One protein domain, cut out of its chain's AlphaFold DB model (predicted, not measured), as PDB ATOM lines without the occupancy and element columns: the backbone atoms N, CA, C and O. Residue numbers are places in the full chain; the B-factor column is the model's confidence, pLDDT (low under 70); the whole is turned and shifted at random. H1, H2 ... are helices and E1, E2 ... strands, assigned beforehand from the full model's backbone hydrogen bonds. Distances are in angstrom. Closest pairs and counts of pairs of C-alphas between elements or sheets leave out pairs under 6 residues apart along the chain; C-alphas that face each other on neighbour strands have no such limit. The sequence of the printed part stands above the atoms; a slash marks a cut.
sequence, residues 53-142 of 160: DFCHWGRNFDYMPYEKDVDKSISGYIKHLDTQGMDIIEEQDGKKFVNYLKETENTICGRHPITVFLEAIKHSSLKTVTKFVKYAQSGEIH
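What this domain is: This is residues 53 to 142 of the 160 residues of the protein "Hypothetical protein" of Euplotes crassus (UniProt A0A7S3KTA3). What shape do these atoms make? A zigzag of three helices, H1, H2 and H3, folds back and forth, and one long strand, E1, runs back past H1; residues 53 to 73, before H1, hold no named element. What is it made of? The 90 printed residues have three named helices and one named strand, in the order H1, H2, H3, E1, and the class is mostly helix. How large is it? It is compact, with a radius of gyration of the C-alphas of 14.0 A, and only just elongated, spanning 46 by 24 by 23 A.

How they stand to each other: How do the helices meet? H1, residues 74 to 90, and H2, residues 94 to 104, form a helical hairpin: they touch, closest at the C-alphas of Ile 88 and Phe 97, 5.9 A, at a shallow tilt of 19 degrees, opposite ways. H2 and H3, residues 111 to 123, form another at 26 degrees, opposite ways; H3 touches H2 with residues 115 to 119 alone, closest at the C-alphas of Gly 94 and Thr 115, 5.2 A. H1 and H3 are close but not clearly touching, their closest C-alphas, Ile 89 and Leu 118, 7.6 A apart. Where is the strand? E1, residues 128 to 137, pairs with no named strand; its closest C-alpha to H1 is Thr 130, 4.8 A from that of Glu 90, and it is apart from H2. Are the helix backbones complete? In H1, H2 and H3 every O i to N i+4 pair is within hydrogen-bond range.

Where its parts are: Where does H1 begin? Its C-alpha 74 is at (132.599, 267.726, 179.197), and H1 is 24.1 A long. Where does E1 end? C-alpha 137 is at (136.900, 275.804, 186.192), and E1 is 27.6 A long.

The domain as a whole: Which C-alphas are farthest apart? Those of Ser 125 and His 142, 46.6 A. Are there cuts, long links or weak places? The printed part has no cut, no link is long, and no printed residue is under 70 in pLDDT.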
ATOM      1  N   ASP A  53     147.564 279.117 183.654       98.44
ATOM      2  CA  ASP A  53     146.236 278.499 183.616       98.44
ATOM      3  C   ASP A  53     146.367 277.074 183.038       98.44
ATOM      4  O   ASP A  53     147.404 276.730 182.453       98.44
ATOM      5  N   PHE A  54     145.352 276.232 183.236       98.62
ATOM      6  CA  PHE A  54     145.303 274.841 182.764       98.62
ATOM      7  C   PHE A  54     144.537 274.736 181.435       98.62
ATOM      8  O   PHE A  54     144.801 275.545 180.553       98.62
ATOM      9  N   CYS A  55     143.653 273.757 181.228       98.50
ATOM     10  CA  CYS A  55     142.899 273.615 179.987       98.50
ATOM     11  C   CYS A  55     142.070 274.863 179.652       98.50
ATOM     12  O   CYS A  55     141.249 275.327 180.441       98.50
ATOM     13  N   HIS A  56     142.270 275.386 178.447       98.44
ATOM     14  CA  HIS A  56     141.383 276.319 177.765       98.44
ATOM     15  C   HIS A  56     140.550 275.506 176.770       98.44
ATOM     16  O   HIS A  56     141.024 275.164 175.683       98.44
ATOM     17  N   TRP A  57     139.317 275.175 177.146       98.06
ATOM     18  CA  TRP A  57     138.417 274.356 176.340       98.06
ATOM     19  C   TRP A  57     137.343 275.215 175.680       98.06
ATOM     20  O   TRP A  57     136.720 276.068 176.319       98.06
ATOM     21  N   GLY A  58     137.082 274.973 174.401       96.88
ATOM     22  CA  GLY A  58     136.002 275.599 173.651       96.88
ATOM     23  C   GLY A  58     136.426 276.029 172.255       96.88
ATOM     24  O   GLY A  58     137.607 276.091 171.914       96.88
ATOM     25  N   ARG A  59     135.432 276.381 171.436       94.31
ATOM     26  CA  ARG A  59     135.649 276.749 170.030       94.31
ATOM     27  C   ARG A  59     136.570 277.958 169.861       94.31
ATOM     28  O   ARG A  59     137.328 278.005 168.908       94.31
ATOM     29  N   ASN A  60     136.526 278.910 170.793       94.12
ATOM     30  CA  ASN A  60     137.375 280.107 170.763       94.12
ATOM     31  C   ASN A  60     138.861 279.810 171.034       94.12
ATOM     32  O   ASN A  60     139.694 280.697 170.869       94.12
ATOM     33  N   PHE A  61     139.181 278.588 171.465       95.75
ATOM     34  CA  PHE A  61     140.541 278.114 171.713       95.75
ATOM     35  C   PHE A  61     140.975 277.030 170.719       95.75
ATOM     36  O   PHE A  61     142.050 276.467 170.887       95.75
ATOM     37  N   ASP A  62     140.130 276.707 169.728       96.62
ATOM     38  CA  ASP A  62     140.330 275.600 168.785       96.62
ATOM     39  C   ASP A  62     140.655 274.255 169.470       96.62
ATOM     40  O   ASP A  62     141.326 273.395 168.906       96.62
ATOM     41  N   TYR A  63     140.145 274.054 170.692       97.31
ATOM     42  CA  TYR A  63     140.424 272.877 171.511       97.31
ATOM     43  C   TYR A  63     139.143 272.372 172.171       97.31
ATOM     44  O   TYR A  63     138.617 272.981 173.104       97.31
ATOM     45  N   MET A  64     138.598 271.274 171.645       96.25
ATOM     46  CA  MET A  64     137.352 270.678 172.136       96.25
ATOM     47  C   MET A  64     137.373 269.138 172.168       96.25
ATOM     48  O   MET A  64     136.397 268.516 171.728       96.25
ATOM     49  N   PRO A  65     138.449 268.482 172.644       94.31
ATOM     50  CA  PRO A  65     138.402 267.038 172.818       94.31
ATOM     51  C   PRO A  65     137.348 266.678 173.868       94.31
ATOM     52  O   PRO A  65     137.118 267.421 174.827       94.31
ATOM     53  N   TYR A  66     136.677 265.551 173.656       94.31
ATOM     54  CA  TYR A  66     135.722 264.996 174.604       94.31
ATOM     55  C   TYR A  66     135.506 263.512 174.325       94.31
ATOM     56  O   TYR A  66     135.039 263.138 173.247       94.31
ATOM     57  N   GLU A  67     135.791 262.680 175.323       91.62
ATOM     58  CA  GLU A  67     135.562 261.240 175.265       91.62
ATOM     59  C   GLU A  67     134.545 260.824 176.324       91.62
ATOM     60  O   GLU A  67     134.825 260.798 177.521       91.62
ATOM     61  N   LYS A  68     133.343 260.471 175.861       91.00
ATOM     62  CA  LYS A  68     132.214 260.120 176.731       91.00
ATOM     63  C   LYS A  68     132.466 258.873 177.593       91.00
ATOM     64  O   LYS A  68     131.833 258.710 178.635       91.00
ATOM     65  N   ASP A  69     133.354 257.992 177.136       93.94
ATOM     66  CA  ASP A  69     133.734 256.775 177.857       93.94
ATOM     67  C   ASP A  69     134.677 257.071 179.036       93.94
ATOM     68  O   ASP A  69     134.726 256.290 179.985       93.94
ATOM     69  N   VAL A  70     135.373 258.214 179.010       91.75
ATOM     70  CA  VAL A  70     136.220 258.703 180.108       91.75
ATOM     71  C   VAL A  70     135.373 259.423 181.158       91.75
ATOM     72  O   VAL A  70     135.456 259.107 182.342       91.75
ATOM     73  N   ASP A  71     134.518 260.360 180.734       95.00
ATOM     74  CA  ASP A  71     133.547 261.023 181.609       95.00
ATOM     75  C   ASP A  71     132.257 261.352 180.848       95.00
ATOM     76  O   ASP A  71     132.268 261.681 179.665       95.00
ATOM     77  N   LYS A  72     131.115 261.300 181.541       91.88
ATOM     78  CA  LYS A  72     129.797 261.564 180.941       91.88
ATOM     79  C   LYS A  72     129.544 263.045 180.643       91.88
ATOM     80  O   LYS A  72     128.572 263.355 179.950       91.88
ATOM     81  N   SER A  73     130.343 263.935 181.218       95.12
ATOM     82  CA  SER A  73     130.254 265.384 181.097       95.12
ATOM     83  C   SER A  73     131.541 265.953 180.507       95.12
ATOM     84  O   SER A  73     132.636 265.450 180.753       95.12
ATOM     85  N   ILE A  74     131.424 267.054 179.762       95.50
ATOM     86  CA  ILE A  74     132.599 267.726 179.197       95.50
ATOM     87  C   ILE A  74     133.468 268.303 180.325       95.50
ATOM     88  O   ILE A  74     134.681 268.127 180.312       95.50
ATOM     89  N   SER A  75     132.857 268.920 181.344       96.44
ATOM     90  CA  SER A  75     133.582 269.424 182.519       96.44
ATOM     91  C   SER A  75     134.344 268.332 183.272       96.44
ATOM     92  O   SER A  75     135.479 268.570 183.689       96.44
ATOM     93  N   GLY A  76     133.757 267.144 183.428       96.88
ATOM     94  CA  GLY A  76     134.426 266.002 184.046       96.88
ATOM     95  C   GLY A  76     135.577 265.469 183.193       96.88
ATOM     96  O   GLY A  76     136.645 265.194 183.731       96.88
ATOM     97  N   TYR A  77     135.425 265.441 181.866       96.94
ATOM     98  CA  TYR A  77     136.513 265.089 180.950       96.94
ATOM     99  C   TYR A  77     137.669 266.102 180.997       96.94
ATOM    100  O   TYR A  77     138.828 265.710 181.094       96.94
ATOM    101  N   ILE A  78     137.373 267.407 181.007       97.75
ATOM    102  CA  ILE A  78     138.392 268.458 181.169       97.75
ATOM    103  C   ILE A  78     139.125 268.283 182.497       97.75
ATOM    104  O   ILE A  78     140.351 268.321 182.539       97.75
ATOM    105  N   LYS A  79     138.378 268.039 183.580       98.25
ATOM    106  CA  LYS A  79     138.963 267.778 184.893       98.25
ATOM    107  C   LYS A  79     139.849 266.536 184.874       98.25
ATOM    108  O   LYS A  79     140.917 266.574 185.466       98.25
ATOM    109  N   HIS A  80     139.439 265.471 184.189       98.12
ATOM    110  CA  HIS A  80     140.260 264.276 184.015       98.12
ATOM    111  C   HIS A  80     141.584 264.605 183.315       98.12
ATOM    112  O   HIS A  80     142.640 264.283 183.856       98.12
ATOM    113  N   LEU A  81     141.535 265.302 182.173       97.81
ATOM    114  CA  LEU A  81     142.736 265.733 181.453       97.81
ATOM    115  C   LEU A  81     143.650 266.576 182.343       97.81
ATOM    116  O   LEU A  81     144.848 266.309 182.417       97.81
ATOM    117  N   ASP A  82     143.103 267.585 183.021       98.62
ATOM    118  CA  ASP A  82     143.886 268.460 183.891       98.62
ATOM    119  C   ASP A  82     144.494 267.695 185.068       98.62
ATOM    120  O   ASP A  82     145.674 267.887 185.354       98.62
ATOM    121  N   THR A  83     143.741 266.789 185.704       98.62
ATOM    122  CA  THR A  83     144.248 265.931 186.783       98.62
ATOM    123  C   THR A  83     145.416 265.073 186.305       98.62
ATOM    124  O   THR A  83     146.420 265.024 186.999       98.62
ATOM    125  N   GLN A  84     145.371 264.491 185.102       98.50
ATOM    126  CA  GLN A  84     146.519 263.742 184.571       98.50
ATOM    127  C   GLN A  84     147.779 264.615 184.457       98.50
ATOM    128  O   GLN A  84     148.872 264.190 184.825       98.50
ATOM    129  N   GLY A  85     147.634 265.851 183.967       98.69
ATOM    130  CA  GLY A  85     148.743 266.803 183.902       98.69
ATOM    131  C   GLY A  85     149.252 267.202 185.291       98.69
ATOM    132  O   GLY A  85     150.462 267.276 185.504       98.69
ATOM    133  N   MET A  86     148.338 267.428 186.239       98.81
ATOM    134  CA  MET A  86     148.648 267.738 187.637       98.81
ATOM    135  C   MET A  86     149.410 266.592 188.312       98.81
ATOM    136  O   MET A  86     150.460 266.849 188.891       98.81
ATOM    137  N   ASP A  87     148.948 265.349 188.175       98.75
ATOM    138  CA  ASP A  87     149.576 264.161 188.763       98.75
ATOM    139  C   ASP A  87     151.024 264.005 188.267       98.75
ATOM    140  O   ASP A  87     151.944 263.795 189.052       98.75
ATOM    141  N   ILE A  88     151.268 264.217 186.969       98.75
ATOM    142  CA  ILE A  88     152.623 264.176 186.397       98.75
ATOM    143  C   ILE A  88     153.515 265.307 186.943       98.75
ATOM    144  O   ILE A  88     154.716 265.115 187.151       98.75
ATOM    145  N   ILE A  89     152.950 266.495 187.174       98.81
ATOM    146  CA  ILE A  89     153.668 267.612 187.807       98.81
ATOM    147  C   ILE A  89     153.990 267.283 189.277       98.81
ATOM    148  O   ILE A  89     155.074 267.635 189.746       98.81
ATOM    149  N   GLU A  90     153.099 266.593 189.998       98.69
ATOM    150  CA  GLU A  90     153.354 266.102 191.362       98.69
ATOM    151  C   GLU A  90     154.442 265.020 191.402       98.69
ATOM    152  O   GLU A  90     155.251 265.009 192.329       98.69
ATOM    153  N   GLU A  91     154.540 264.182 190.365       98.25
ATOM    154  CA  GLU A  91     155.658 263.245 190.157       98.25
ATOM    155  C   GLU A  91     156.987 263.939 189.803       98.25
ATOM    156  O   GLU A  91     158.034 263.291 189.770       98.25
ATOM    157  N   GLN A  92     156.953 265.245 189.522       98.38
ATOM    158  CA  GLN A  92     158.100 266.070 189.142       98.38
ATOM    159  C   GLN A  92     158.859 265.576 187.893       98.38
ATOM    160  O   GLN A  92     160.063 265.798 187.742       98.38
ATOM    161  N   ASP A  93     158.158 264.937 186.950       97.69
ATOM    162  CA  ASP A  93     158.753 264.397 185.722       97.69
ATOM    163  C   ASP A  93     158.453 265.288 184.503       97.69
ATOM    164  O   ASP A  93     157.444 265.145 183.805       97.69
ATOM    165  N   GLY A  94     159.386 266.197 184.200       97.75
ATOM    166  CA  GLY A  94     159.278 267.107 183.055       97.75
ATOM    167  C   GLY A  94     159.177 266.399 181.698       97.75
ATOM    168  O   GLY A  94     158.515 266.897 180.786       97.75
ATOM    169  N   LYS A  95     159.768 265.207 181.544       98.19
ATOM    170  CA  LYS A  95     159.699 264.454 180.286       98.19
ATOM    171  C   LYS A  95     158.321 263.828 180.100       98.19
ATOM    172  O   LYS A  95     157.777 263.901 178.996       98.19
ATOM    173  N   LYS A  96     157.757 263.228 181.154       98.56
ATOM    174  CA  LYS A  96     156.371 262.736 181.137       98.56
ATOM    175  C   LYS A  96     155.398 263.873 180.859       98.56
ATOM    176  O   LYS A  96     154.511 263.688 180.035       98.56
ATOM    177  N   PHE A  97     155.607 265.053 181.446       98.75
ATOM    178  CA  PHE A  97     154.724 266.199 181.224       98.75
ATOM    179  C   PHE A  97     154.733 266.652 179.758       98.75
ATOM    180  O   PHE A  97     153.682 266.832 179.147       98.75
ATOM    181  N   VAL A  98     155.917 266.741 179.141       98.50
ATOM    182  CA  VAL A  98     156.042 267.055 177.708       98.50
ATOM    183  C   VAL A  98     155.400 265.984 176.823       98.50
ATOM    184  O   VAL A  98     154.829 266.320 175.786       98.50
ATOM    185  N   ASN A  99     155.487 264.705 177.191       98.62
ATOM    186  CA  ASN A  99     154.820 263.635 176.446       98.62
ATOM    187  C   ASN A  99     153.296 263.718 176.577       98.62
ATOM    188  O   ASN A  99     152.613 263.693 175.561       98.62
ATOM    189  N   TYR A 100     152.781 263.938 177.787       98.69
ATOM    190  CA  TYR A 100     151.361 264.187 178.030       98.69
ATOM    191  C   TYR A 100     150.829 265.347 177.175       98.69
ATOM    192  O   TYR A 100     149.793 265.213 176.527       98.69
ATOM    193  N   LEU A 101     151.561 266.464 177.095       98.50
ATOM    194  CA  LEU A 101     151.168 267.607 176.264       98.50
ATOM    195  C   LEU A 101     151.160 267.275 174.767       98.50
ATOM    196  O   LEU A 101     150.338 267.813 174.035       98.50
ATOM    197  N   LYS A 102     152.065 266.410 174.298       97.94
ATOM    198  CA  LYS A 102     152.083 265.952 172.898       97.94
ATOM    199  C   LYS A 102     150.931 265.008 172.579       97.94
ATOM    200  O   LYS A 102     150.463 265.008 171.450       97.94
ATOM    201  N   GLU A 103     150.537 264.178 173.537       97.94
ATOM    202  CA  GLU A 103     149.484 263.175 173.364       97.94
ATOM    203  C   GLU A 103     148.088 263.793 173.456       97.94
ATOM    204  O   GLU A 103     147.208 263.447 172.675       97.94
ATOM    205  N   THR A 104     147.889 264.717 174.397       97.88
ATOM    206  CA  THR A 104     146.574 265.306 174.694       97.88
ATOM    207  C   THR A 104     146.343 266.657 174.031       97.88
ATOM    208  O   THR A 104     145.204 267.118 173.960       97.88
ATOM    209  N   GLU A 105     147.416 267.329 173.609       97.94
ATOM    210  CA  GLU A 105     147.405 268.720 173.146       97.94
ATOM    211  C   GLU A 105     146.774 269.705 174.153       97.94
ATOM    212  O   GLU A 105     146.350 270.793 173.762       97.94
ATOM    213  N   ASN A 106     146.730 269.360 175.453       98.38
ATOM    214  CA  ASN A 106     146.106 270.212 176.469       98.38
ATOM    215  C   ASN A 106     146.692 271.637 176.440       98.38
ATOM    216  O   ASN A 106     147.908 271.862 176.377       98.38
ATOM    217  N   THR A 107     145.807 272.626 176.491       98.31
ATOM    218  CA  THR A 107     146.072 274.043 176.228       98.31
ATOM    219  C   THR A 107     146.626 274.802 177.439       98.31
ATOM    220  O   THR A 107     146.437 276.009 177.564       98.31
ATOM    221  N   ILE A 108     147.400 274.117 178.288       98.62
ATOM    222  CA  ILE A 108     148.089 274.684 179.458       98.62
ATOM    223  C   ILE A 108     149.038 275.806 179.006       98.62
ATOM    224  O   ILE A 108     150.059 275.556 178.351       98.62
ATOM    225  N   CYS A 109     148.719 277.058 179.349       97.69
ATOM    226  CA  CYS A 109     149.402 278.230 178.788       97.69
ATOM    227  C   CYS A 109     150.841 278.396 179.309       97.69
ATOM    228  O   CYS A 109     151.730 278.832 178.575       97.69
ATOM    229  N   GLY A 110     151.094 277.982 180.551       98.19
ATOM    230  CA  GLY A 110     152.397 277.986 181.210       98.19
ATOM    231  C   GLY A 110     153.158 276.668 181.084       98.19
ATOM    232  O   GLY A 110     154.044 276.404 181.894       98.19
ATOM    233  N   ARG A 111     152.871 275.841 180.069       98.62
ATOM    234  CA  ARG A 111     153.579 274.565 179.852       98.62
ATOM    235  C   ARG A 111     155.106 274.690 179.868       98.62
ATOM    236  O   ARG A 111     155.775 273.872 180.480       98.62
ATOM    237  N   HIS A 112     155.654 275.735 179.249       98.81
ATOM    238  CA  HIS A 112     157.102 275.948 179.185       98.81
ATOM    239  C   HIS A 112     157.716 276.343 180.537       98.81
ATOM    240  O   HIS A 112     158.667 275.683 180.954       98.81
ATOM    241  N   PRO A 113     157.217 277.371 181.260       98.81
ATOM    242  CA  PRO A 113     157.745 277.679 182.588       98.81
ATOM    243  C   PRO A 113     157.529 276.540 183.600       98.81
ATOM    244  O   PRO A 113     158.400 276.341 184.444       98.81
ATOM    245  N   ILE A 114     156.452 275.748 183.486       98.88
ATOM    246  CA  ILE A 114     156.277 274.519 184.281       98.88
ATOM    247  C   ILE A 114     157.416 273.534 183.993       98.88
ATOM    248  O   ILE A 114     158.119 273.145 184.921       98.88
ATOM    249  N   THR A 115     157.664 273.171 182.728       98.81
ATOM    250  CA  THR A 115     158.737 272.216 182.395       98.81
ATOM    251  C   THR A 115     160.122 272.730 182.790       98.81
ATOM    252  O   THR A 115     160.935 271.958 183.290       98.81
ATOM    253  N   VAL A 116     160.398 274.030 182.618       98.88
ATOM    254  CA  VAL A 116     161.648 274.655 183.088       98.88
ATOM    255  C   VAL A 116     161.823 274.454 184.592       98.88
ATOM    256  O   VAL A 116     162.907 274.070 185.024       98.88
ATOM    257  N   PHE A 117     160.773 274.678 185.384       98.75
ATOM    258  CA  PHE A 117     160.827 274.497 186.832       98.75
ATOM    259  C   PHE A 117     161.000 273.025 187.232       98.75
ATOM    260  O   PHE A 117     161.814 272.724 188.100       98.75
ATOM    261  N   LEU A 118     160.323 272.096 186.550       98.75
ATOM    262  CA  LEU A 118     160.509 270.656 186.768       98.75
ATOM    263  C   LEU A 118     161.952 270.210 186.478       98.75
ATOM    264  O   LEU A 118     162.544 269.464 187.257       98.75
ATOM    265  N   GLU A 119     162.559 270.695 185.390       98.75
ATOM    266  CA  GLU A 119     163.972 270.415 185.110       98.75
ATOM    267  C   GLU A 119     164.911 271.132 186.102       98.75
ATOM    268  O   GLU A 119     165.984 270.605 186.384       98.75
ATOM    269  N   ALA A 120     164.525 272.281 186.671       98.62
ATOM    270  CA  ALA A 120     165.294 272.947 187.725       98.62
ATOM    271  C   ALA A 120     165.326 272.125 189.019       98.62
ATOM    272  O   ALA A 120     166.409 271.874 189.542       98.62
ATOM    273  N   ILE A 121     164.172 271.625 189.476       98.00
ATOM    274  CA  ILE A 121     164.081 270.719 190.633       98.00
ATOM    275  C   ILE A 121     164.954 269.483 190.410       98.00
ATOM    276  O   ILE A 121     165.783 269.145 191.249       98.00
ATOM    277  N   LYS A 122     164.826 268.841 189.247       97.56
ATOM    278  CA  LYS A 122     165.596 267.643 188.882       97.56
ATOM    279  C   LYS A 122     167.113 267.862 188.861       97.56
ATOM    280  O   LYS A 122     167.866 266.910 189.055       97.56
ATOM    281  N   HIS A 123     167.562 269.077 188.548       97.69
ATOM    282  CA  HIS A 123     168.978 269.446 188.551       97.69
ATOM    283  C   HIS A 123     169.472 269.980 189.898       97.69
ATOM    284  O   HIS A 123     170.685 270.090 190.071       97.69
ATOM    285  N   SER A 124     168.566 270.274 190.831       96.94
ATOM    286  CA  SER A 124     168.909 270.579 192.215       96.94
ATOM    287  C   SER A 124     169.286 269.309 192.986       96.94
ATOM    288  O   SER A 124     168.934 268.187 192.615       96.94
ATOM    289  N   SER A 125     170.006 269.488 194.082       95.75
ATOM    290  CA  SER A 125     170.329 268.460 195.069       95.75
ATOM    291  C   SER A 125     169.215 268.244 196.098       95.75
ATOM    292  O   SER A 125     169.284 267.300 196.891       95.75
ATOM    293  N   LEU A 126     168.177 269.085 196.078       95.88
ATOM    294  CA  LEU A 126     167.058 269.022 197.006       95.88
ATOM    295  C   LEU A 126     166.085 267.907 196.626       95.88
ATOM    296  O   LEU A 126     165.686 267.745 195.472       95.88
ATOM    297  N   LYS A 127     165.625 267.174 197.640       96.56
ATOM    298  CA  LYS A 127     164.407 266.373 197.522       96.56
ATOM    299  C   LYS A 127     163.230 267.280 197.805       96.56
ATOM    300  O   LYS A 127     163.220 267.963 198.825       96.56
ATOM    301  N   THR A 128     162.252 267.302 196.912       97.69
ATOM    302  CA  THR A 128     161.083 268.163 197.066       97.69
ATOM    303  C   THR A 128     159.801 267.386 196.812       97.69
ATOM    304  O   THR A 128     159.811 266.333 196.177       97.69
ATOM    305  N   VAL A 129     158.692 267.916 197.318       98.19
ATOM    306  CA  VAL A 129     157.343 267.403 197.086       98.19
ATOM    307  C   VAL A 129     156.502 268.524 196.502       98.19
ATOM    308  O   VAL A 129     156.417 269.608 197.083       98.19
ATOM    309  N   THR A 130     155.856 268.250 195.370       98.56
ATOM    310  CA  THR A 130     154.869 269.143 194.757       98.56
ATOM    311  C   THR A 130     153.463 268.642 195.071       98.56
ATOM    312  O   THR A 130     153.203 267.449 194.949       98.56
ATOM    313  N   LYS A 131     152.558 269.541 195.477       98.50
ATOM    314  CA  LYS A 131     151.140 269.223 195.704       98.50
ATOM    315  C   LYS A 131     150.219 270.309 195.179       98.50
ATOM    316  O   LYS A 131     150.407 271.490 195.486       98.50
ATOM    317  N   PHE A 132     149.181 269.916 194.456       98.69
ATOM    318  CA  PHE A 132     148.058 270.778 194.125       98.69
ATOM    319  C   PHE A 132     147.096 270.888 195.310       98.69
ATOM    320  O   PHE A 132     146.721 269.906 195.944       98.69
ATOM    321  N   VAL A 133     146.673 272.115 195.608       98.12
ATOM    322  CA  VAL A 133     145.793 272.420 196.751       98.12
ATOM    323  C   VAL A 133     144.385 272.809 196.334       98.12
ATOM    324  O   VAL A 133     143.457 272.746 197.139       98.12
ATOM    325  N   LYS A 134     144.208 273.248 195.087       98.12
ATOM    326  CA  LYS A 134     142.903 273.650 194.571       98.12
ATOM    327  C   LYS A 134     142.855 273.517 193.060       98.12
ATOM    328  O   LYS A 134     143.820 273.846 192.378       98.12
ATOM    329  N   TYR A 135     141.692 273.093 192.582       98.62
ATOM    330  CA  TYR A 135     141.308 273.073 191.179       98.62
ATOM    331  C   TYR A 135     139.947 273.757 191.029       98.62
ATOM    332  O   TYR A 135     139.069 273.591 191.882       98.62
ATOM    333  N   ALA A 136     139.776 274.531 189.965       98.25
ATOM    334  CA  ALA A 136     138.521 275.169 189.602       98.25
ATOM    335  C   ALA A 136     138.414 275.299 188.079       98.25
ATOM    336  O   ALA A 136     139.419 275.315 187.379       98.25
ATOM    337  N   GLN A 137     137.192 275.443 187.579       98.25
ATOM    338  CA  GLN A 137     136.900 275.804 186.192       98.25
ATOM    339  C   GLN A 137     136.172 277.151 186.199       98.25
ATOM    340  O   GLN A 137     135.409 277.427 187.127       98.25
ATOM    341  N   SER A 138     136.394 277.996 185.189       97.25
ATOM    342  CA  SER A 138     135.725 279.303 185.077       97.25
ATOM    343  C   SER A 138     134.201 279.180 184.958       97.25
ATOM    344  O   SER A 138     133.480 280.117 185.292       97.25
ATOM    345  N   GLY A 139     133.719 278.027 184.493       91.94
ATOM    346  CA  GLY A 139     132.310 277.649 184.456       91.94
ATOM    347  C   GLY A 139     132.127 276.184 184.058       91.94
ATOM    348  O   GLY A 139     133.036 275.571 183.489       91.94
ATOM    349  N   GLU A 140     130.952 275.631 184.361       90.69
ATOM    350  CA  GLU A 140     130.549 274.320 183.852       90.69
ATOM    351  C   GLU A 140     130.212 274.394 182.360       90.69
ATOM    352  O   GLU A 140     129.691 275.397 181.869       90.69
ATOM    353  N   ILE A 141     130.508 273.311 181.642       92.50
ATOM    354  CA  ILE A 141     130.223 273.174 180.216       92.50
ATOM    355  C   ILE A 141     129.006 272.273 180.045       92.50
ATOM    356  O   ILE A 141     129.047 271.081 180.362       92.50
ATOM    357  N   HIS A 142     127.934 272.831 179.490       88.88
ATOM    358  CA  HIS A 142     126.689 272.116 179.215       88.88
ATOM    359  C   HIS A 142     126.532 271.783 177.729       88.88
ATOM    360  O   HIS A 142     125.766 270.888 177.364       88.88
TER     361      HIS A 142